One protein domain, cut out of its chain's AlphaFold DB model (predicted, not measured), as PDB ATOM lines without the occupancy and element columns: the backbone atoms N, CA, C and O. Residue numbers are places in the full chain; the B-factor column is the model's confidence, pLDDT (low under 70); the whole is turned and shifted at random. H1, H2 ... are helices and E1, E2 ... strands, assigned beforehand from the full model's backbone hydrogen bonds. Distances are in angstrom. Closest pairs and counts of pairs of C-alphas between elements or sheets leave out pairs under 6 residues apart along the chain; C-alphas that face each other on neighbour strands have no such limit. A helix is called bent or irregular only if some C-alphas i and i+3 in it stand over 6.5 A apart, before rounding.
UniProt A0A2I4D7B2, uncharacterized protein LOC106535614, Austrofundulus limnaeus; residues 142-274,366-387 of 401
ATOM      1  N   LEU A 142     185.673 160.259 126.787       88.12
ATOM      2  CA  LEU A 142     186.522 159.083 126.954       88.12
ATOM      3  C   LEU A 142     186.901 158.493 125.592       88.12
ATOM      4  O   LEU A 142     186.079 158.365 124.686       88.12
ATOM      5  N   GLN A 143     188.164 158.104 125.448       85.19
ATOM      6  CA  GLN A 143     188.664 157.483 124.231       85.19
ATOM      7  C   GLN A 143     188.193 156.033 124.136       85.19
ATOM      8  O   GLN A 143     188.430 155.224 125.034       85.19
ATOM      9  N   SER A 144     187.564 155.699 123.011       75.00
ATOM     10  CA  SER A 144     187.168 154.331 122.686       75.00
ATOM     11  C   SER A 144     188.380 153.495 122.264       75.00
ATOM     12  O   SER A 144     189.242 153.966 121.522       75.00
ATOM     13  N   GLY A 145     188.429 152.236 122.698       76.12
ATOM     14  CA  GLY A 145     189.470 151.278 122.323       76.12
ATOM     15  C   GLY A 145     189.987 150.477 123.515       76.12
ATOM     16  O   GLY A 145     189.549 150.675 124.644       76.12
ATOM     17  N   SER A 146     190.933 149.571 123.254       77.06
ATOM     18  CA  SER A 146     191.605 148.821 124.319       77.06
ATOM     19  C   SER A 146     192.356 149.772 125.244       77.06
ATOM     20  O   SER A 146     193.070 150.665 124.774       77.06
ATOM     21  N   ALA A 147     192.249 149.544 126.551       80.19
ATOM     22  CA  ALA A 147     193.032 150.268 127.537       80.19
ATOM     23  C   ALA A 147     194.541 150.106 127.252       80.19
ATOM     24  O   ALA A 147     195.008 148.991 126.983       80.19
ATOM     25  N   PRO A 148     195.329 151.196 127.274       86.50
ATOM     26  CA  PRO A 148     196.771 151.117 127.109       86.50
ATOM     27  C   PRO A 148     197.418 150.507 128.355       86.50
ATOM     28  O   PRO A 148     196.935 150.675 129.472       86.50
ATOM     29  N   ILE A 149     198.595 149.899 128.183       85.31
ATOM     30  CA  ILE A 149     199.373 149.283 129.278       85.31
ATOM     31  C   ILE A 149     199.600 150.266 130.439       85.31
ATOM     32  O   ILE A 149     199.600 149.881 131.605       85.31
ATOM     33  N   HIS A 150     199.757 151.557 130.145       88.06
ATOM     34  CA  HIS A 150     199.990 152.588 131.161       88.06
ATOM     35  C   HIS A 150     198.771 152.881 132.054       88.06
ATOM     36  O   HIS A 150     198.957 153.397 133.158       88.06
ATOM     37  N   ASN A 151     197.572 152.479 131.625       93.00
ATOM     38  CA  ASN A 151     196.326 152.505 132.393       93.00
ATOM     39  C   ASN A 151     195.974 151.128 132.989       93.00
ATOM     40  O   ASN A 151     194.887 150.961 133.540       93.00
ATOM     41  N   SER A 152     196.891 150.155 132.908       92.88
ATOM     42  CA  SER A 152     196.777 148.888 133.628       92.88
ATOM     43  C   SER A 152     197.275 149.042 135.065       92.88
ATOM     44  O   SER A 152     198.405 149.484 135.321       92.88
ATOM     45  N   LEU A 153     196.420 148.714 136.024       93.94
ATOM     46  CA  LEU A 153     196.628 148.892 137.451       93.94
ATOM     47  C   LEU A 153     196.720 147.529 138.125       93.94
ATOM     48  O   LEU A 153     195.769 146.760 138.120       93.94
ATOM     49  N   HIS A 154     197.865 147.267 138.746       92.88
ATOM     50  CA  HIS A 154     198.062 146.110 139.610       92.88
ATOM     51  C   HIS A 154     197.942 146.604 141.049       92.88
ATOM     52  O   HIS A 154     198.768 147.415 141.493       92.88
ATOM     53  N   VAL A 155     196.873 146.203 141.733       93.44
ATOM     54  CA  VAL A 155     196.458 146.799 143.010       93.44
ATOM     55  C   VAL A 155     196.195 145.731 144.058       93.44
ATOM     56  O   VAL A 155     195.568 144.717 143.783       93.44
ATOM     57  N   CYS A 156     196.656 145.993 145.277       93.75
ATOM     58  CA  CYS A 156     196.363 145.173 146.444       93.75
ATOM     59  C   CYS A 156     195.262 145.847 147.268       93.75
ATOM     60  O   CYS A 156     195.307 147.066 147.470       93.75
ATOM     61  N   ARG A 157     194.284 145.072 147.758       93.00
ATOM     62  CA  ARG A 157     193.156 145.603 148.549       93.00
ATOM     63  C   ARG A 157     193.594 146.261 149.858       93.00
ATOM     64  O   ARG A 157     192.955 147.212 150.295       93.00
ATOM     65  N   GLU A 158     194.703 145.815 150.441       92.12
ATOM     66  CA  GLU A 158     195.273 146.414 151.655       92.12
ATOM     67  C   GLU A 158     195.940 147.773 151.382       92.12
ATOM     68  O   GLU A 158     195.998 148.632 152.259       92.12
ATOM     69  N   PHE A 159     196.381 148.009 150.140       93.56
ATOM     70  CA  PHE A 159     197.175 149.176 149.746       93.56
ATOM     71  C   PHE A 159     196.535 149.966 148.595       93.56
ATOM     72  O   PHE A 159     197.237 150.494 147.727       93.56
ATOM     73  N   ILE A 160     195.198 150.074 148.580       95.81
ATOM     74  CA  ILE A 160     194.443 150.747 147.504       95.81
ATOM     75  C   ILE A 160     194.950 152.169 147.274       95.81
ATOM     76  O   ILE A 160     195.254 152.532 146.140       95.81
ATOM     77  N   MET A 161     195.093 152.968 148.334       95.19
ATOM     78  CA  MET A 161     195.528 154.363 148.212       95.19
ATOM     79  C   MET A 161     196.935 154.480 147.626       95.19
ATOM     80  O   MET A 161     197.151 155.223 146.669       95.19
ATOM     81  N   GLU A 162     197.889 153.725 148.164       93.75
ATOM     82  CA  GLU A 162     199.279 153.770 147.716       93.75
ATOM     83  C   GLU A 162     199.426 153.268 146.275       93.75
ATOM     84  O   GLU A 162     200.039 153.941 145.440       93.75
ATOM     85  N   GLY A 163     198.795 152.133 145.954       94.00
ATOM     86  CA  GLY A 163     198.761 151.583 144.602       94.00
ATOM     87  C   GLY A 163     198.141 152.554 143.597       94.00
ATOM     88  O   GLY A 163     198.665 152.716 142.493       94.00
ATOM     89  N   SER A 164     197.088 153.266 144.004       96.00
ATOM     90  CA  SER A 164     196.424 154.272 143.174       96.00
ATOM     91  C   SER A 164     197.329 155.472 142.917       96.00
ATOM     92  O   SER A 164     197.553 155.825 141.762       96.00
ATOM     93  N   PHE A 165     197.929 156.073 143.950       96.62
ATOM     94  CA  PHE A 165     198.863 157.184 143.743       96.62
ATOM     95  C   PHE A 165     200.053 156.770 142.875       96.62
ATOM     96  O   PHE A 165     200.431 157.510 141.968       96.62
ATOM     97  N   ARG A 166     200.615 155.576 143.093       94.81
ATOM     98  CA  ARG A 166     201.704 155.043 142.265       94.81
ATOM     99  C   ARG A 166     201.294 154.918 140.797       94.81
ATOM    100  O   ARG A 166     202.074 155.277 139.919       94.81
ATOM    101  N   ALA A 167     200.089 154.426 140.518       94.81
ATOM    102  CA  ALA A 167     199.608 154.258 139.151       94.81
ATOM    103  C   ALA A 167     199.313 155.592 138.453       94.81
ATOM    104  O   ALA A 167     199.761 155.812 137.330       94.81
ATOM    105  N   PHE A 168     198.612 156.497 139.129       96.00
ATOM    106  CA  PHE A 168     198.186 157.769 138.549       96.00
ATOM    107  C   PHE A 168     199.340 158.771 138.389       96.00
ATOM    108  O   PHE A 168     199.269 159.659 137.545       96.00
ATOM    109  N   ARG A 169     200.435 158.616 139.148       95.50
ATOM    110  CA  ARG A 169     201.658 159.424 138.982       95.50
ATOM    111  C   ARG A 169     202.511 159.029 137.778       95.50
ATOM    112  O   ARG A 169     203.460 159.740 137.456       95.50
ATOM    113  N   ARG A 170     202.222 157.908 137.110       94.94
ATOM    114  CA  ARG A 170     203.004 157.475 135.943       94.94
ATOM    115  C   ARG A 170     202.910 158.529 134.843       94.94
ATOM    116  O   ARG A 170     201.822 158.898 134.425       94.94
ATOM    117  N   THR A 171     204.047 158.926 134.277       92.38
ATOM    118  CA  THR A 171     204.128 159.973 133.238       92.38
ATOM    119  C   THR A 171     203.269 159.690 132.002       92.38
ATOM    120  O   THR A 171     202.843 160.613 131.317       92.38
ATOM    121  N   ARG A 172     203.034 158.408 131.693       93.12
ATOM    122  CA  ARG A 172     202.236 157.967 130.539       93.12
ATOM    123  C   ARG A 172     200.801 157.577 130.892       93.12
ATOM    124  O   ARG A 172     200.079 157.135 130.002       93.12
ATOM    125  N   PHE A 173     200.400 157.696 132.157       94.69
ATOM    126  CA  PHE A 173     199.003 157.520 132.532       94.69
ATOM    127  C   PHE A 173     198.162 158.597 131.845       94.69
ATOM    128  O   PHE A 173     198.548 159.766 131.812       94.69
ATOM    129  N   ASN A 174     197.017 158.208 131.290       93.19
ATOM    130  CA  ASN A 174     196.131 159.145 130.616       93.19
ATOM    131  C   ASN A 174     194.674 158.901 131.045       93.19
ATOM    132  O   ASN A 174     194.107 157.873 130.671       93.19
ATOM    133  N   PRO A 175     194.037 159.843 131.766       92.44
ATOM    134  CA  PRO A 175     192.681 159.671 132.289       92.44
ATOM    135  C   PRO A 175     191.602 159.592 131.197       92.44
ATOM    136  O   PRO A 175     190.465 159.242 131.491       92.44
ATOM    137  N   LEU A 176     191.928 159.889 129.935       92.50
ATOM    138  CA  LEU A 176     190.991 159.745 128.819       92.50
ATOM    139  C   LEU A 176     190.785 158.286 128.394       92.50
ATOM    140  O   LEU A 176     189.789 157.993 127.738       92.50
ATOM    141  N   HIS A 177     191.705 157.379 128.723       92.25
ATOM    142  CA  HIS A 177     191.561 155.961 128.395       92.25
ATOM    143  C   HIS A 177     190.920 155.174 129.537       92.25
ATOM    144  O   HIS A 177     191.044 155.532 130.711       92.25
ATOM    145  N   GLN A 178     190.282 154.056 129.188       89.88
ATOM    146  CA  GLN A 178     189.761 153.106 130.167       89.88
ATOM    147  C   GLN A 178     190.867 152.551 131.069       89.88
ATOM    148  O   GLN A 178     192.018 152.396 130.649       89.88
ATOM    149  N   LEU A 179     190.501 152.279 132.319       92.69
ATOM    150  CA  LEU A 179     191.324 151.534 133.261       92.69
ATOM    151  C   LEU A 179     191.176 150.031 133.019       92.69
ATOM    152  O   LEU A 179     190.090 149.550 132.709       92.69
ATOM    153  N   THR A 180     192.266 149.299 133.227       93.69
ATOM    154  CA  THR A 180     192.232 147.843 133.395       93.69
ATOM    155  C   THR A 180     192.845 147.520 134.741       93.69
ATOM    156  O   THR A 180     193.902 148.049 135.075       93.69
ATOM    157  N   VAL A 181     192.187 146.684 135.530       95.06
ATOM    158  CA  VAL A 181     192.580 146.394 136.905       95.06
ATOM    159  C   VAL A 181     192.863 144.910 137.080       95.06
ATOM    160  O   VAL A 181     192.057 144.053 136.743       95.06
ATOM    161  N   THR A 182     194.006 144.606 137.676       94.88
ATOM    162  CA  THR A 182     194.361 143.275 138.158       94.88
ATOM    163  C   THR A 182     194.580 143.364 139.659       94.88
ATOM    164  O   THR A 182     195.486 144.062 140.122       94.88
ATOM    165  N   PHE A 183     193.734 142.677 140.425       94.31
ATOM    166  CA  PHE A 183     193.969 142.533 141.854       94.31
ATOM    167  C   PHE A 183     195.108 141.548 142.094       94.31
ATOM    168  O   PHE A 183     195.158 140.478 141.480       94.31
ATOM    169  N   VAL A 184     196.029 141.955 142.960       93.62
ATOM    170  CA  VAL A 184     197.161 141.151 143.409       93.62
ATOM    171  C   VAL A 184     197.140 141.047 144.927       93.62
ATOM    172  O   VAL A 184     196.724 141.987 145.614       93.62
ATOM    173  N   ASP A 185     197.602 139.922 145.452       90.62
ATOM    174  CA  ASP A 185     197.802 139.761 146.887       90.62
ATOM    175  C   ASP A 185     199.048 140.526 147.383       90.62
ATOM    176  O   ASP A 185     199.691 141.287 146.651       90.62
ATOM    177  N   VAL A 186     199.369 140.366 148.667       88.12
ATOM    178  CA  VAL A 186     200.539 141.003 149.294       88.12
ATOM    179  C   VAL A 186     201.873 140.431 148.806       88.12
ATOM    180  O   VAL A 186     202.901 141.095 148.939       88.12
ATOM    181  N   GLU A 187     201.866 139.225 148.233       87.94
ATOM    182  CA  GLU A 187     203.037 138.575 147.638       87.94
ATOM    183  C   GLU A 187     203.220 138.984 146.162       87.94
ATOM    184  O   GLU A 187     204.284 138.763 145.581       87.94
ATOM    185  N   GLY A 188     202.231 139.675 145.584       83.88
ATOM    186  CA  GLY A 188     202.232 140.178 144.212       83.88
ATOM    187  C   GLY A 188     201.611 139.212 143.204       83.88
ATOM    188  O   GLY A 188     201.659 139.485 142.000       83.88
ATOM    189  N   GLU A 189     201.012 138.120 143.671       88.50
ATOM    190  CA  GLU A 189     200.386 137.118 142.819       88.50
ATOM    191  C   GLU A 189     198.986 137.565 142.396       88.50
ATOM    192  O   GLU A 189     198.213 138.136 143.167       88.50
ATOM    193  N   SER A 190     198.664 137.331 141.122       89.25
ATOM    194  CA  SER A 190     197.377 137.723 140.548       89.25
ATOM    195  C   SER A 190     196.252 136.845 141.077       89.25
ATOM    196  O   SER A 190     196.337 135.619 141.050       89.25
ATOM    197  N   GLU A 191     195.131 137.472 141.428       88.56
ATOM    198  CA  GLU A 191     193.904 136.769 141.821       88.56
ATOM    199  C   GLU A 191     193.202 136.068 140.642       88.56
ATOM    200  O   GLU A 191     192.170 135.420 140.814       88.56
ATOM    201  N   GLY A 192     193.751 136.179 139.426       81.81
ATOM    202  CA  GLY A 192     193.340 135.387 138.262       81.81
ATOM    203  C   GLY A 192     192.067 135.864 137.556       81.81
ATOM    204  O   GLY A 192     191.622 135.213 136.612       81.81
ATOM    205  N   ALA A 193     191.488 136.994 137.968       81.62
ATOM    206  CA  ALA A 193     190.322 137.586 137.316       81.62
ATOM    207  C   ALA A 193     190.718 138.439 136.095       81.62
ATOM    208  O   ALA A 193     191.587 139.307 136.186       81.62
ATOM    209  N   VAL A 194     190.046 138.216 134.961       84.38
ATOM    210  CA  VAL A 194     190.122 139.098 133.785       84.38
ATOM    211  C   VAL A 194     189.168 140.274 133.989       84.38
ATOM    212  O   VAL A 194     188.032 140.093 134.428       84.38
ATOM    213  N   ASP A 195     189.630 141.485 133.689       86.69
ATOM    214  CA  ASP A 195     188.831 142.695 133.867       86.69
ATOM    215  C   ASP A 195     187.968 143.009 132.645       86.69
ATOM    216  O   ASP A 195     188.359 143.778 131.771       86.69
ATOM    217  N   ASP A 196     186.760 142.447 132.637       83.62
ATOM    218  CA  ASP A 196     185.670 142.832 131.729       83.62
ATOM    219  C   ASP A 196     184.784 143.949 132.335       83.62
ATOM    220  O   ASP A 196     183.603 144.080 132.011       83.62
ATOM    221  N   GLY A 197     185.324 144.729 133.280       84.88
ATOM    222  CA  GLY A 197     184.626 145.807 133.989       84.88
ATOM    223  C   GLY A 197     184.329 145.507 135.462       84.88
ATOM    224  O   GLY A 197     184.042 146.414 136.239       84.88
ATOM    225  N   GLY A 198     184.383 144.242 135.888       89.94
ATOM    226  CA  GLY A 198     184.149 143.856 137.286       89.94
ATOM    227  C   GLY A 198     185.233 144.387 138.236       89.94
ATOM    228  O   GLY A 198     184.924 145.225 139.089       89.94
ATOM    229  N   PRO A 199     186.493 143.935 138.081       93.75
ATOM    230  CA  PRO A 199     187.633 144.406 138.867       93.75
ATOM    231  C   PRO A 199     187.811 145.928 138.858       93.75
ATOM    232  O   PRO A 199     188.021 146.524 139.915       93.75
ATOM    233  N   SER A 200     187.681 146.581 137.700       93.94
ATOM    234  CA  SER A 200     187.798 148.043 137.600       93.94
ATOM    235  C   SER A 200     186.719 148.785 138.391       93.94
ATOM    236  O   SER A 200     187.046 149.705 139.145       93.94
ATOM    237  N   ARG A 201     185.448 148.367 138.311       93.62
ATOM    238  CA  ARG A 201     184.371 148.937 139.147       93.62
ATOM    239  C   ARG A 201     184.603 148.692 140.636       93.62
ATOM    240  O   ARG A 201     184.379 149.597 141.440       93.62
ATOM    241  N   GLU A 202     185.053 147.495 141.019       95.38
ATOM    242  CA  GLU A 202     185.375 147.190 142.419       95.38
ATOM    243  C   GLU A 202     186.488 148.106 142.935       95.38
ATOM    244  O   GLU A 202     186.327 148.741 143.977       95.38
ATOM    245  N   PHE A 203     187.583 148.225 142.185       97.06
ATOM    246  CA  PHE A 203     188.698 149.100 142.526       97.06
ATOM    247  C   PHE A 203     188.253 150.553 142.685       97.06
ATOM    248  O   PHE A 203     188.577 151.172 143.694       97.06
ATOM    249  N   LEU A 204     187.477 151.089 141.740       97.38
ATOM    250  CA  LEU A 204     186.996 152.471 141.810       97.38
ATOM    251  C   LEU A 204     186.085 152.701 143.024       97.38
ATOM    252  O   LEU A 204     186.172 153.746 143.667       97.38
ATOM    253  N   ARG A 205     185.268 151.710 143.402       96.44
ATOM    254  CA  ARG A 205     184.455 151.762 144.625       96.44
ATOM    255  C   ARG A 205     185.323 151.786 145.885       96.44
ATOM    256  O   ARG A 205     185.088 152.608 146.770       96.44
ATOM    257  N   LEU A 206     186.327 150.909 145.966       97.56
ATOM    258  CA  LEU A 206     187.281 150.878 147.080       97.56
ATOM    259  C   LEU A 206     188.097 152.174 147.159       97.56
ATOM    260  O   LEU A 206     188.331 152.685 148.249       97.56
ATOM    261  N   LEU A 207     188.485 152.730 146.011       98.12
ATOM    262  CA  LEU A 207     189.224 153.982 145.907       98.12
ATOM    263  C   LEU A 207     188.424 155.159 146.463       98.12
ATOM    264  O   LEU A 207     188.957 155.916 147.267       98.12
ATOM    265  N   VAL A 208     187.150 155.308 146.087       97.50
ATOM    266  CA  VAL A 208     186.297 156.392 146.607       97.50
ATOM    267  C   VAL A 208     186.123 156.285 148.123       97.50
ATOM    268  O   VAL A 208     186.258 157.293 148.817       97.50
ATOM    269  N   ALA A 209     185.907 155.075 148.651       95.81
ATOM    270  CA  ALA A 209     185.835 154.851 150.097       95.81
ATOM    271  C   ALA A 209     187.158 155.208 150.798       95.81
ATOM    272  O   ALA A 209     187.169 155.946 151.781       95.81
ATOM    273  N   ALA A 210     188.290 154.764 150.247       97.50
ATOM    274  CA  ALA A 210     189.601 155.055 150.816       97.50
ATOM    275  C   ALA A 210     189.968 156.548 150.735       97.50
ATOM    276  O   ALA A 210     190.621 157.066 151.638       97.50
ATOM    277  N   LEU A 211     189.523 157.260 149.692       97.88
ATOM    278  CA  LEU A 211     189.671 158.712 149.573       97.88
ATOM    279  C   LEU A 211     188.868 159.442 150.649       97.88
ATOM    280  O   LEU A 211     189.433 160.298 151.329       97.88
ATOM    281  N   ARG A 212     187.591 159.087 150.838       96.12
ATOM    282  CA  ARG A 212     186.716 159.664 151.873       96.12
ATOM    283  C   ARG A 212     187.331 159.571 153.272       96.12
ATOM    284  O   ARG A 212     187.239 160.525 154.045       96.12
ATOM    285  N   ASP A 213     187.969 158.440 153.564       95.25
ATOM    286  CA  ASP A 213     188.535 158.127 154.882       95.25
ATOM    287  C   ASP A 213     190.021 158.529 154.999       95.25
ATOM    288  O   ASP A 213     190.675 158.287 156.013       95.25
ATOM    289  N   SER A 214     190.571 159.176 153.968       96.56
ATOM    290  CA  SER A 214     191.961 159.627 153.940       96.56
ATOM    291  C   SER A 214     192.178 160.961 154.657       96.56
ATOM    292  O   SER A 214     191.281 161.787 154.793       96.56
ATOM    293  N   ARG A 215     193.444 161.248 154.978       96.00
ATOM    294  CA  ARG A 215     193.898 162.544 155.519       96.00
ATOM    295  C   ARG A 215     193.658 163.763 154.612       96.00
ATOM    296  O   ARG A 215     193.923 164.877 155.043       96.00
ATOM    297  N   TYR A 216     193.251 163.579 153.353       97.75
ATOM    298  CA  TYR A 216     192.968 164.692 152.433       97.75
ATOM    299  C   TYR A 216     191.571 165.285 152.653       97.75
ATOM    300  O   TYR A 216     191.275 166.361 152.133       97.75
ATOM    301  N   PHE A 217     190.734 164.611 153.445       96.50
ATOM    302  CA  PHE A 217     189.385 165.035 153.778       96.50
ATOM    303  C   PHE A 217     189.166 164.997 155.295       96.50
ATOM    304  O   PHE A 217     189.628 164.098 155.989       96.50
ATOM    305  N   GLU A 218     188.440 165.977 155.822       92.94
ATOM    306  CA  GLU A 218     188.158 166.125 157.253       92.94
ATOM    307  C   GLU A 218     186.674 166.414 157.501       92.94
ATOM    308  O   GLU A 218     185.937 166.785 156.588       92.94
ATOM    309  N   GLY A 219     186.228 166.235 158.744       90.75
ATOM    310  CA  GLY A 219     184.825 166.380 159.134       90.75
ATOM    311  C   GLY A 219     184.042 165.057 159.131       90.75
ATOM    312  O   GLY A 219     184.631 163.983 158.937       90.75
ATOM    313  N   PRO A 220     182.723 165.119 159.387       89.75
ATOM    314  CA  PRO A 220     181.861 163.940 159.453       89.75
ATOM    315  C   PRO A 220     181.806 163.168 158.125       89.75
ATOM    316  O   PRO A 220     182.034 163.737 157.059       89.75
ATOM    317  N   GLU A 221     181.503 161.869 158.195       87.38
ATOM    318  CA  GLU A 221     181.513 160.942 157.047       87.38
ATOM    319  C   GLU A 221     180.617 161.398 155.886       87.38
ATOM    320  O   GLU A 221     180.976 161.222 154.725       87.38
ATOM    321  N   ASP A 222     179.496 162.044 156.203       86.06
ATOM    322  CA  ASP A 222     178.478 162.505 155.260       86.06
ATOM    323  C   ASP A 222     178.697 163.940 154.749       86.06
ATOM    324  O   ASP A 222     177.937 164.422 153.911       86.06
ATOM    325  N   ARG A 223     179.708 164.662 155.234       91.56
ATOM    326  CA  ARG A 223     179.903 166.086 154.902       91.56
ATOM    327  C   ARG A 223     181.358 166.511 155.045       91.56
ATOM    328  O   ARG A 223     181.693 167.435 155.788       91.56
ATOM    329  N   LYS A 224     182.235 165.834 154.317       94.31
ATOM    330  CA  LYS A 224     183.668 166.110 154.323       94.31
ATOM    331  C   LYS A 224     184.007 167.456 153.689       94.31
ATOM    332  O   LYS A 224     183.501 167.813 152.624       94.31
ATOM    333  N   ASN A 225     184.945 168.153 154.310       94.50
ATOM    334  CA  ASN A 225     185.692 169.257 153.721       94.50
ATOM    335  C   ASN A 225     187.082 168.777 153.294       94.50
ATOM    336  O   ASN A 225     187.532 167.706 153.704       94.50
ATOM    337  N   LEU A 226     187.775 169.568 152.475       96.25
ATOM    338  CA  LEU A 226     189.190 169.323 152.209       96.25
ATOM    339  C   LEU A 226     190.012 169.615 153.462       96.25
ATOM    340  O   LEU A 226     189.853 170.664 154.081       96.25
ATOM    341  N   SER A 227     190.936 168.714 153.777       95.12
ATOM    342  CA  SER A 227     192.030 169.008 154.694       95.12
ATOM    343  C   SER A 227     193.261 169.450 153.908       95.12
ATOM    344  O   SER A 227     193.410 169.118 152.734       95.12
ATOM    345  N   LEU A 228     194.163 170.193 154.549       94.75
ATOM    346  CA  LEU A 228     195.392 170.687 153.924       94.75
ATOM    347  C   LEU A 228     196.609 169.890 154.393       94.75
ATOM    348  O   LEU A 228     197.283 170.239 155.359       94.75
ATOM    349  N   VAL A 229     196.939 168.844 153.647       96.44
ATOM    350  CA  VAL A 229     198.206 168.112 153.749       96.44
ATOM    351  C   VAL A 229     199.293 168.830 152.941       96.44
ATOM    352  O   VAL A 229     199.339 168.702 151.716       96.44
ATOM    353  N   SER A 230     200.198 169.551 153.609       95.25
ATOM    354  CA  SER A 230     201.243 170.369 152.961       95.25
ATOM    355  C   SER A 230     202.133 169.582 151.998       95.25
ATOM    356  O   SER A 230     202.378 170.020 150.875       95.25
ATOM    357  N   ARG A 231     202.587 168.389 152.406       96.06
ATOM    358  CA  ARG A 231     203.410 167.524 151.548       96.06
ATOM    359  C   ARG A 231     202.630 167.078 150.314       96.06
ATOM    360  O   ARG A 231     203.150 167.143 149.208       96.06
ATOM    361  N   GLY A 232     201.368 166.691 150.489       96.81
ATOM    362  CA  GLY A 232     200.523 166.281 149.372       96.81
ATOM    363  C   GLY A 232     200.233 167.421 148.400       96.81
ATOM    364  O   GLY A 232     200.280 167.218 147.191       96.81
ATOM    365  N   LEU A 233     200.043 168.644 148.907       97.88
ATOM    366  CA  LEU A 233     199.915 169.834 148.066       97.88
ATOM    367  C   LEU A 233     201.164 170.042 147.196       97.88
ATOM    368  O   LEU A 233     201.042 170.304 146.002       97.88
ATOM    369  N   GLN A 234     202.360 169.894 147.771       97.44
ATOM    370  CA  GLN A 234     203.622 170.048 147.041       97.44
ATOM    371  C   GLN A 234     203.778 169.022 145.908       97.44
ATOM    372  O   GLN A 234     204.286 169.366 144.843       97.44
ATOM    373  N   PHE A 235     203.329 167.781 146.121       96.69
ATOM    374  CA  PHE A 235     203.406 166.704 145.126       96.69
ATOM    375  C   PHE A 235     202.233 166.672 144.133       96.69
ATOM    376  O   PHE A 235     202.213 165.819 143.246       96.69
ATOM    377  N   GLY A 236     201.277 167.600 144.235       97.88
ATOM    378  CA  GLY A 236     200.131 167.650 143.327       97.88
ATOM    379  C   GLY A 236     199.042 166.619 143.638       97.88
ATOM    380  O   GLY A 236     198.281 166.244 142.746       97.88
ATOM    381  N   ASP A 237     198.960 166.128 144.876       98.44
ATOM    382  CA  ASP A 237     198.080 165.012 145.235       98.44
ATOM    383  C   ASP A 237     196.604 165.334 145.026       98.44
ATOM    384  O   ASP A 237     195.861 164.475 144.570       98.44
ATOM    385  N   TYR A 238     196.170 166.567 145.292       98.75
ATOM    386  CA  TYR A 238     194.765 166.945 145.112       98.75
ATOM    387  C   TYR A 238     194.348 166.898 143.642       98.75
ATOM    388  O   TYR A 238     193.225 166.503 143.340       98.75
ATOM    389  N   LYS A 239     195.268 167.202 142.719       98.69
ATOM    390  CA  LYS A 239     195.035 167.033 141.282       98.69
ATOM    391  C   LYS A 239     194.849 165.567 140.931       98.69
ATOM    392  O   LYS A 239     193.922 165.218 140.207       98.69
ATOM    393  N   ILE A 240     195.689 164.700 141.479       98.50
ATOM    394  CA  ILE A 240     195.561 163.257 141.274       98.50
ATOM    395  C   ILE A 240     194.237 162.745 141.857       98.50
ATOM    396  O   ILE A 240     193.526 162.000 141.191       98.50
ATOM    397  N   ILE A 241     193.856 163.193 143.056       98.69
ATOM    398  CA  ILE A 241     192.569 162.862 143.681       98.69
ATOM    399  C   ILE A 241     191.403 163.305 142.788       98.69
ATOM    400  O   ILE A 241     190.464 162.540 142.590       98.69
ATOM    401  N   GLY A 242     191.470 164.494 142.186       98.62
ATOM    402  CA  GLY A 242     190.454 164.947 141.233       98.62
ATOM    403  C   GLY A 242     190.344 164.035 140.012       98.62
ATOM    404  O   GLY A 242     189.239 163.680 139.613       98.62
ATOM    405  N   GLN A 243     191.474 163.573 139.468       98.12
ATOM    406  CA  GLN A 243     191.484 162.602 138.365       98.12
ATOM    407  C   GLN A 243     190.868 161.260 138.780       98.12
ATOM    408  O   GLN A 243     190.076 160.685 138.033       98.12
ATOM    409  N   MET A 244     191.209 160.773 139.977       98.38
ATOM    410  CA  MET A 244     190.654 159.546 140.555       98.38
ATOM    411  C   MET A 244     189.132 159.633 140.698       98.38
ATOM    412  O   MET A 244     188.429 158.722 140.266       98.38
ATOM    413  N   LEU A 245     188.619 160.740 141.243       98.38
ATOM    414  CA  LEU A 245     187.182 160.967 141.405       98.38
ATOM    415  C   LEU A 245     186.457 161.075 140.055       98.38
ATOM    416  O   LEU A 245     185.388 160.491 139.898       98.38
ATOM    417  N   SER A 246     187.045 161.752 139.062       97.06
ATOM    418  CA  SER A 246     186.468 161.828 137.713       97.06
ATOM    419  C   SER A 246     186.374 160.460 137.038       97.06
ATOM    420  O   SER A 246     185.356 160.146 136.422       97.06
ATOM    421  N   LEU A 247     187.409 159.624 137.165       96.00
ATOM    422  CA  LEU A 247     187.398 158.262 136.625       96.00
ATOM    423  C   LEU A 247     186.412 157.357 137.362       96.00
ATOM    424  O   LEU A 247     185.672 156.615 136.717       96.00
ATOM    425  N   ALA A 248     186.366 157.448 138.692       96.75
ATOM    426  CA  ALA A 248     185.405 156.714 139.504       96.75
ATOM    427  C   ALA A 248     183.968 157.020 139.075       96.75
ATOM    428  O   ALA A 248     183.187 156.094 138.855       96.75
ATOM    429  N   LEU A 249     183.664 158.300 138.852       95.56
ATOM    430  CA  LEU A 249     182.355 158.743 138.397       95.56
ATOM    431  C   LEU A 249     182.033 158.261 136.976       95.56
ATOM    432  O   LEU A 249     180.980 157.671 136.754       95.56
ATOM    433  N   LEU A 250     182.920 158.513 136.010       93.81
ATOM    434  CA  LEU A 250     182.591 158.351 134.589       93.81
ATOM    435  C   LEU A 250     182.794 156.931 134.055       93.81
ATOM    436  O   LEU A 250     182.052 156.523 133.163       93.81
ATOM    437  N   GLN A 251     183.773 156.186 134.580       91.06
ATOM    438  CA  GLN A 251     184.035 154.798 134.176       91.06
ATOM    439  C   GLN A 251     183.406 153.794 135.143       91.06
ATOM    440  O   GLN A 251     182.846 152.790 134.714       91.06
ATOM    441  N   GLY A 252     183.486 154.065 136.448       87.56
ATOM    442  CA  GLY A 252     182.979 153.159 137.479       87.56
ATOM    443  C   GLY A 252     181.505 153.356 137.825       87.56
ATOM    444  O   GLY A 252     180.923 152.484 138.466       87.56
ATOM    445  N   GLY A 253     180.911 154.498 137.458       89.94
ATOM    446  CA  GLY A 253     179.588 154.899 137.946       89.94
ATOM    447  C   GLY A 253     179.552 155.134 139.463       89.94
ATOM    448  O   GLY A 253     178.478 155.136 140.060       89.94
ATOM    449  N   VAL A 254     180.715 155.295 140.103       92.38
ATOM    450  CA  VAL A 254     180.843 155.444 141.553       92.38
ATOM    451  C   VAL A 254     180.739 156.920 141.906       92.38
ATOM    452  O   VAL A 254     181.582 157.735 141.533       92.38
ATOM    453  N   GLN A 255     179.697 157.259 142.651       92.62
ATOM    454  CA  GLN A 255     179.462 158.617 143.120       92.62
ATOM    455  C   GLN A 255     180.341 158.912 144.342       92.62
ATOM    456  O   GLN A 255     180.403 158.070 145.240       92.62
ATOM    457  N   PRO A 256     180.994 160.090 144.422       93.00
ATOM    458  CA  PRO A 256     181.688 160.497 145.636       93.00
ATOM    459  C   PRO A 256     180.742 160.549 146.841       93.00
ATOM    460  O   PRO A 256     181.016 159.897 147.833       93.00
ATOM    461  N   SER A 257     179.607 161.256 146.750       92.75
ATOM    462  CA  SER A 257     178.559 161.300 147.788       92.75
ATOM    463  C   SER A 257     179.088 161.432 149.233       92.75
ATOM    464  O   SER A 257     178.602 160.758 150.141       92.75
ATOM    465  N   PHE A 258     180.112 162.262 149.450       94.81
ATOM    466  CA  PHE A 258     180.667 162.517 150.785       94.81
ATOM    467  C   PHE A 258     181.090 163.974 151.007       94.81
ATOM    468  O   PHE A 258     181.506 164.329 152.107       94.81
ATOM    469  N   PHE A 259     181.011 164.844 149.995       96.31
ATOM    470  CA  PHE A 259     181.393 166.249 150.142       96.31
ATOM    471  C   PHE A 259     180.368 167.014 150.977       96.31
ATOM    472  O   PHE A 259     179.164 166.782 150.896       96.31
ATOM    473  N   SER A 260     180.841 167.991 151.746       94.75
ATOM    474  CA  SER A 260     179.970 169.005 152.324       94.75
ATOM    475  C   SER A 260     179.374 169.879 151.214       94.75
ATOM    476  O   SER A 260     179.987 170.100 150.162       94.75
ATOM    477  N   THR A 261     178.199 170.457 151.468       94.69
ATOM    478  CA  THR A 261     177.602 171.447 150.558       94.69
ATOM    479  C   THR A 261     178.551 172.620 150.305       94.69
ATOM    480  O   THR A 261     178.630 173.112 149.184       94.69
ATOM    481  N   ARG A 262     179.322 173.038 151.319       95.00
ATOM    482  CA  ARG A 262     180.303 174.121 151.187       95.00
ATOM    483  C   ARG A 262     181.417 173.763 150.216       95.00
ATOM    484  O   ARG A 262     181.687 174.547 149.311       95.00
ATOM    485  N   LEU A 263     182.042 172.600 150.391       96.44
ATOM    486  CA  LEU A 263     183.104 172.137 149.504       96.44
ATOM    487  C   LEU A 263     182.594 172.047 148.063       96.44
ATOM    488  O   LEU A 263     183.259 172.524 147.146       96.44
ATOM    489  N   TYR A 264     181.390 171.509 147.869       97.44
ATOM    490  CA  TYR A 264     180.774 171.443 146.548       97.44
ATOM    491  C   TYR A 264     180.554 172.833 145.929       97.44
ATOM    492  O   TYR A 264     180.956 173.062 144.788       97.44
ATOM    493  N   SER A 265     179.991 173.787 146.679       96.88
ATOM    494  CA  SER A 265     179.822 175.169 146.209       96.88
ATOM    495  C   SER A 265     181.156 175.824 145.841       96.88
ATOM    496  O   SER A 265     181.241 176.481 144.803       96.88
ATOM    497  N   LEU A 266     182.210 175.602 146.636       97.25
ATOM    498  CA  LEU A 266     183.558 176.096 146.342       97.25
ATOM    499  C   LEU A 266     184.111 175.508 145.036       97.25
ATOM    500  O   LEU A 266     184.646 176.250 144.212       97.25
ATOM    501  N   LEU A 267     183.940 174.202 144.803       97.50
ATOM    502  CA  LEU A 267     184.339 173.539 143.553       97.50
ATOM    503  C   LEU A 267     183.562 174.062 142.337       97.50
ATOM    504  O   LEU A 267     184.124 174.191 141.249       97.50
ATOM    505  N   CYS A 268     182.292 174.425 142.525       97.00
ATOM    506  CA  CYS A 268     181.466 175.061 141.496       97.00
ATOM    507  C   CYS A 268     181.812 176.545 141.267       97.00
ATOM    508  O   CYS A 268     181.192 177.190 140.423       97.00
ATOM    509  N   GLY A 269     182.759 177.119 142.018       94.69
ATOM    510  CA  GLY A 269     183.074 178.549 141.961       94.69
ATOM    511  C   GLY A 269     181.925 179.448 142.435       94.69
ATOM    512  O   GLY A 269     181.862 180.618 142.059       94.69
ATOM    513  N   GLN A 270     180.997 178.906 143.226       94.19
ATOM    514  CA  GLN A 270     179.862 179.640 143.774       94.19
ATOM    515  C   GLN A 270     180.240 180.348 145.075       94.19
ATOM    516  O   GLN A 270     181.135 179.929 145.808       94.19
ATOM    517  N   GLN A 271     179.508 181.419 145.386       90.19
ATOM    518  CA  GLN A 271     179.608 182.050 146.696       90.19
ATOM    519  C   GLN A 271     179.016 181.137 147.763       90.19
ATOM    520  O   GLN A 271     177.943 180.556 147.600       90.19
ATOM    521  N   THR A 272     179.719 181.052 148.877       93.31
ATOM    522  CA  THR A 272     179.323 180.296 150.051       93.31
ATOM    523  C   THR A 272     178.602 181.192 151.055       93.31
ATOM    524  O   THR A 272     178.927 182.370 151.211       93.31
ATOM    525  N   GLY A 273     177.626 180.627 151.776       91.19
ATOM    526  CA  GLY A 273     177.001 181.306 152.916       91.19
ATOM    527  C   GLY A 273     177.989 181.603 154.060       91.19
ATOM    528  O   GLY A 273     179.165 181.243 153.966       91.19
ATOM    529  N   PRO A 274     177.533 182.244 155.152       90.88
ATOM    530  CA  PRO A 274     178.354 182.472 156.341       90.88
ATOM    531  C   PRO A 274     178.948 181.168 156.882       90.88
ATOM    532  O   PRO A 274     178.283 180.128 156.848       90.88
ATOM    533  N   HIS A 366     176.272 173.135 135.734       95.06
ATOM    534  CA  HIS A 366     175.090 172.406 136.206       95.06
ATOM    535  C   HIS A 366     175.167 172.053 137.709       95.06
ATOM    536  O   HIS A 366     175.033 170.880 138.072       95.06
ATOM    537  N   PRO A 367     175.351 173.043 138.605       94.56
ATOM    538  CA  PRO A 367     175.615 172.801 140.025       94.56
ATOM    539  C   PRO A 367     174.449 172.115 140.750       94.56
ATOM    540  O   PRO A 367     174.651 171.211 141.550       94.56
ATOM    541  N   GLU A 368     173.202 172.492 140.463       92.12
ATOM    542  CA  GLU A 368     172.038 171.865 141.107       92.12
ATOM    543  C   GLU A 368     171.840 170.419 140.639       92.12
ATOM    544  O   GLU A 368     171.539 169.540 141.443       92.12
ATOM    545  N   THR A 369     172.071 170.165 139.349       91.50
ATOM    546  CA  THR A 369     171.915 168.844 138.734       91.50
ATOM    547  C   THR A 369     172.965 167.856 139.239       91.50
ATOM    548  O   THR A 369     172.640 166.700 139.486       91.50
ATOM    549  N   LEU A 370     174.221 168.294 139.394       93.19
ATOM    550  CA  LEU A 370     175.329 167.430 139.812       93.19
ATOM    551  C   LEU A 370     175.514 167.352 141.333       93.19
ATOM    552  O   LEU A 370     176.175 166.428 141.797       93.19
ATOM    553  N   SER A 371     174.935 168.265 142.117       93.56
ATOM    554  CA  SER A 371     175.054 168.265 143.584       93.56
ATOM    555  C   SER A 371     174.763 166.898 144.233       93.56
ATOM    556  O   SER A 371     175.613 166.442 145.003       93.56
ATOM    557  N   PRO A 372     173.681 166.168 143.873       91.12
ATOM    558  CA  PRO A 372     173.362 164.868 144.479       91.12
ATOM    559  C   PRO A 372     174.415 163.770 144.267       91.12
ATOM    560  O   PRO A 372     174.401 162.778 144.983       91.12
ATOM    561  N   ILE A 373     175.313 163.918 143.285       91.94
ATOM    562  CA  ILE A 373     176.402 162.961 143.030       91.94
ATOM    563  C   ILE A 373     177.561 163.153 144.013       91.94
ATOM    564  O   ILE A 373     178.261 162.203 144.362       91.94
ATOM    565  N   PHE A 374     177.817 164.392 144.427       94.94
ATOM    566  CA  PHE A 374     179.012 164.744 145.193       94.94
ATOM    567  C   PHE A 374     178.716 164.959 146.671       94.94
ATOM    568  O   PHE A 374     179.520 164.566 147.517       94.94
ATOM    569  N   VAL A 375     177.583 165.588 146.971       93.38
ATOM    570  CA  VAL A 375     177.139 165.888 148.330       93.38
ATOM    571  C   VAL A 375     176.302 164.726 148.832       93.38
ATOM    572  O   VAL A 375     175.404 164.270 148.127       93.38
ATOM    573  N   SER A 376     176.563 164.259 150.053       78.31
ATOM    574  CA  SER A 376     175.725 163.214 150.641       78.31
ATOM    575  C   SER A 376     174.295 163.721 150.794       78.31
ATOM    576  O   SER A 376     174.026 164.674 151.524       78.31
ATOM    577  N   GLY A 377     173.369 163.049 150.124       59.41
ATOM    578  CA  GLY A 377     171.948 163.098 150.421       59.41
ATOM    579  C   GLY A 377     171.515 161.688 150.780       59.41
ATOM    580  O   GLY A 377     171.769 160.758 150.020       59.41
ATOM    581  N   HIS A 378     170.877 161.496 151.933       47.56
ATOM    582  CA  HIS A 378     170.221 160.225 152.216       47.56
ATOM    583  C   HIS A 378     169.069 160.023 151.226       47.56
ATOM    584  O   HIS A 378     167.925 160.369 151.512       47.56
ATOM    585  N   ASN A 379     169.348 159.417 150.077       50.41
ATOM    586  CA  ASN A 379     168.327 158.710 149.332       50.41
ATOM    587  C   ASN A 379     168.272 157.314 149.938       50.41
ATOM    588  O   ASN A 379     169.039 156.432 149.557       50.41
ATOM    589  N   GLN A 380     167.401 157.115 150.935       46.75
ATOM    590  CA  GLN A 380     167.037 155.754 151.321       46.75
ATOM    591  C   GLN A 380     166.608 155.025 150.048       46.75
ATOM    592  O   GLN A 380     165.721 155.494 149.331       46.75
ATOM    593  N   LEU A 381     167.271 153.910 149.743       53.12
ATOM    594  CA  LEU A 381     166.880 153.050 148.640       53.12
ATOM    595  C   LEU A 381     165.465 152.549 148.942       53.12
ATOM    596  O   LEU A 381     165.265 151.709 149.817       53.12
ATOM    597  N   THR A 382     164.467 153.111 148.267       67.31
ATOM    598  CA  THR A 382     163.094 152.634 148.403       67.31
ATOM    599  C   THR A 382     162.908 151.401 147.528       67.31
ATOM    600  O   THR A 382     163.524 151.274 146.468       67.31
ATOM    601  N   VAL A 383     162.011 150.502 147.934       70.81
ATOM    602  CA  VAL A 383     161.611 149.347 147.112       70.81
ATOM    603  C   VAL A 383     161.135 149.802 145.728       70.81
ATOM    604  O   VAL A 383     161.417 149.141 144.738       70.81
ATOM    605  N   GLN A 384     160.488 150.967 145.638       67.19
ATOM    606  CA  GLN A 384     160.047 151.524 144.361       67.19
ATOM    607  C   GLN A 384     161.222 151.931 143.465       67.19
ATOM    608  O   GLN A 384     161.213 151.608 142.281       67.19
ATOM    609  N   ASN A 385     162.252 152.579 144.022       65.31
ATOM    610  CA  ASN A 385     163.474 152.881 143.277       65.31
ATOM    611  C   ASN A 385     164.156 151.592 142.812       65.31
ATOM    612  O   ASN A 385     164.634 151.539 141.690       65.31
ATOM    613  N   MET A 386     164.154 150.548 143.647       65.25
ATOM    614  CA  MET A 386     164.732 149.251 143.302       65.25
ATOM    615  C   MET A 386     163.963 148.551 142.174       65.25
ATOM    616  O   MET A 386     164.585 148.043 141.254       65.25
ATOM    617  N   ILE A 387     162.627 148.556 142.206       72.75
ATOM    618  CA  ILE A 387     161.789 147.985 141.138       72.75
ATOM    619  C   ILE A 387     162.005 148.735 139.819       72.75
ATOM    620  O   ILE A 387     162.114 148.104 138.776       72.75
TER     621      ILE A 387
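Overview. This is residues 142 to 274 and 366 to 387 of the 401 residues of the protein "uncharacterized protein LOC106535614" of Austrofundulus limnaeus (UniProt A0A2I4D7B2). Three crossed helices, H1, H2 and H4, make the core, with a small pair of strands, E1 and E2, packed on H1 and H2 at one end of the body and H5 and H6 at the other; residues 379 to 387, with H7, stick out as a tail. The 155 printed residues include seven named helices and two parallel strands in the order E1 H1 E2 H2 H3 H4 H5 H6 H7, mostly helix, with under half of the residues in named elements. The whole is compact, with a radius of gyration of the C-alphas of 16.6 A and spans of 51 by 47 by 30 A.

Along the chain. E1, residues 152 to 155, begins at C-alpha 152 (196.777, 148.888, 133.628). H1 is residues 157 to 168, 16.5 A, E2 180 to 183, H2 198 to 212, 21.7 A, H3 230 to 235, H4 237 to 250, 19.9 A, H5 261 to 267, H6 367 to 374 and H7 383 to 387, ending at C-alpha 387 (161.789, 147.985, 141.138). H1 and H6 are irregular: C-alphas 158 and 161 are 8.7 A apart, and 369 and 372 are 7.1 A.

Arrangement. E1, H1 and E2 form a strand-helix-strand unit, parallel strands joined through a helix, with a right-handed crossover; N 153 and O 180 are 2.8 A apart. The closest C-alphas of E1 and H1 are Val 155 and Gly 163, 5.5 A; of E2 and H2, Val 181 and Ser 200, 5.1 A. H2 touches H1 about perpendicular, 90 degrees, closest C-alphas Leu 207 and Ile 160, 6.3 A, H1 with residues 160 to 164 alone. H2 touches H4 at a steep tilt of 44 degrees, opposite ways, closest C-alphas Leu 204 and Ala 248, 5.1 A. H3 and H4 are close but not clearly touching, with C-alphas 232 and 238 closest, 7.2 A. H5 and H6 only just touch, with 3 pairs of C-alphas within 8 A, the closest Tyr 264 and Phe 374, 7.1 A. Every O i to N i+4 pair is within hydrogen-bond range in H2, H3, H4, H5 and H7; H1 has 6 of 8, and H6 1 of 4 beside 2 of 5 O i to N i+3 pairs.

Size, cuts and confidence. The C-alphas farthest apart, Gly 192 and Pro 274, are 52.6 A apart. Residues 275 to 365 are not printed, and C-alphas 274 and 366 are 22.7 A apart across the cut. The links H1 to E2, E2 to H2 and H2 to H3 are long. Residues 377 to 382 and 384 to 386 have pLDDT under 70.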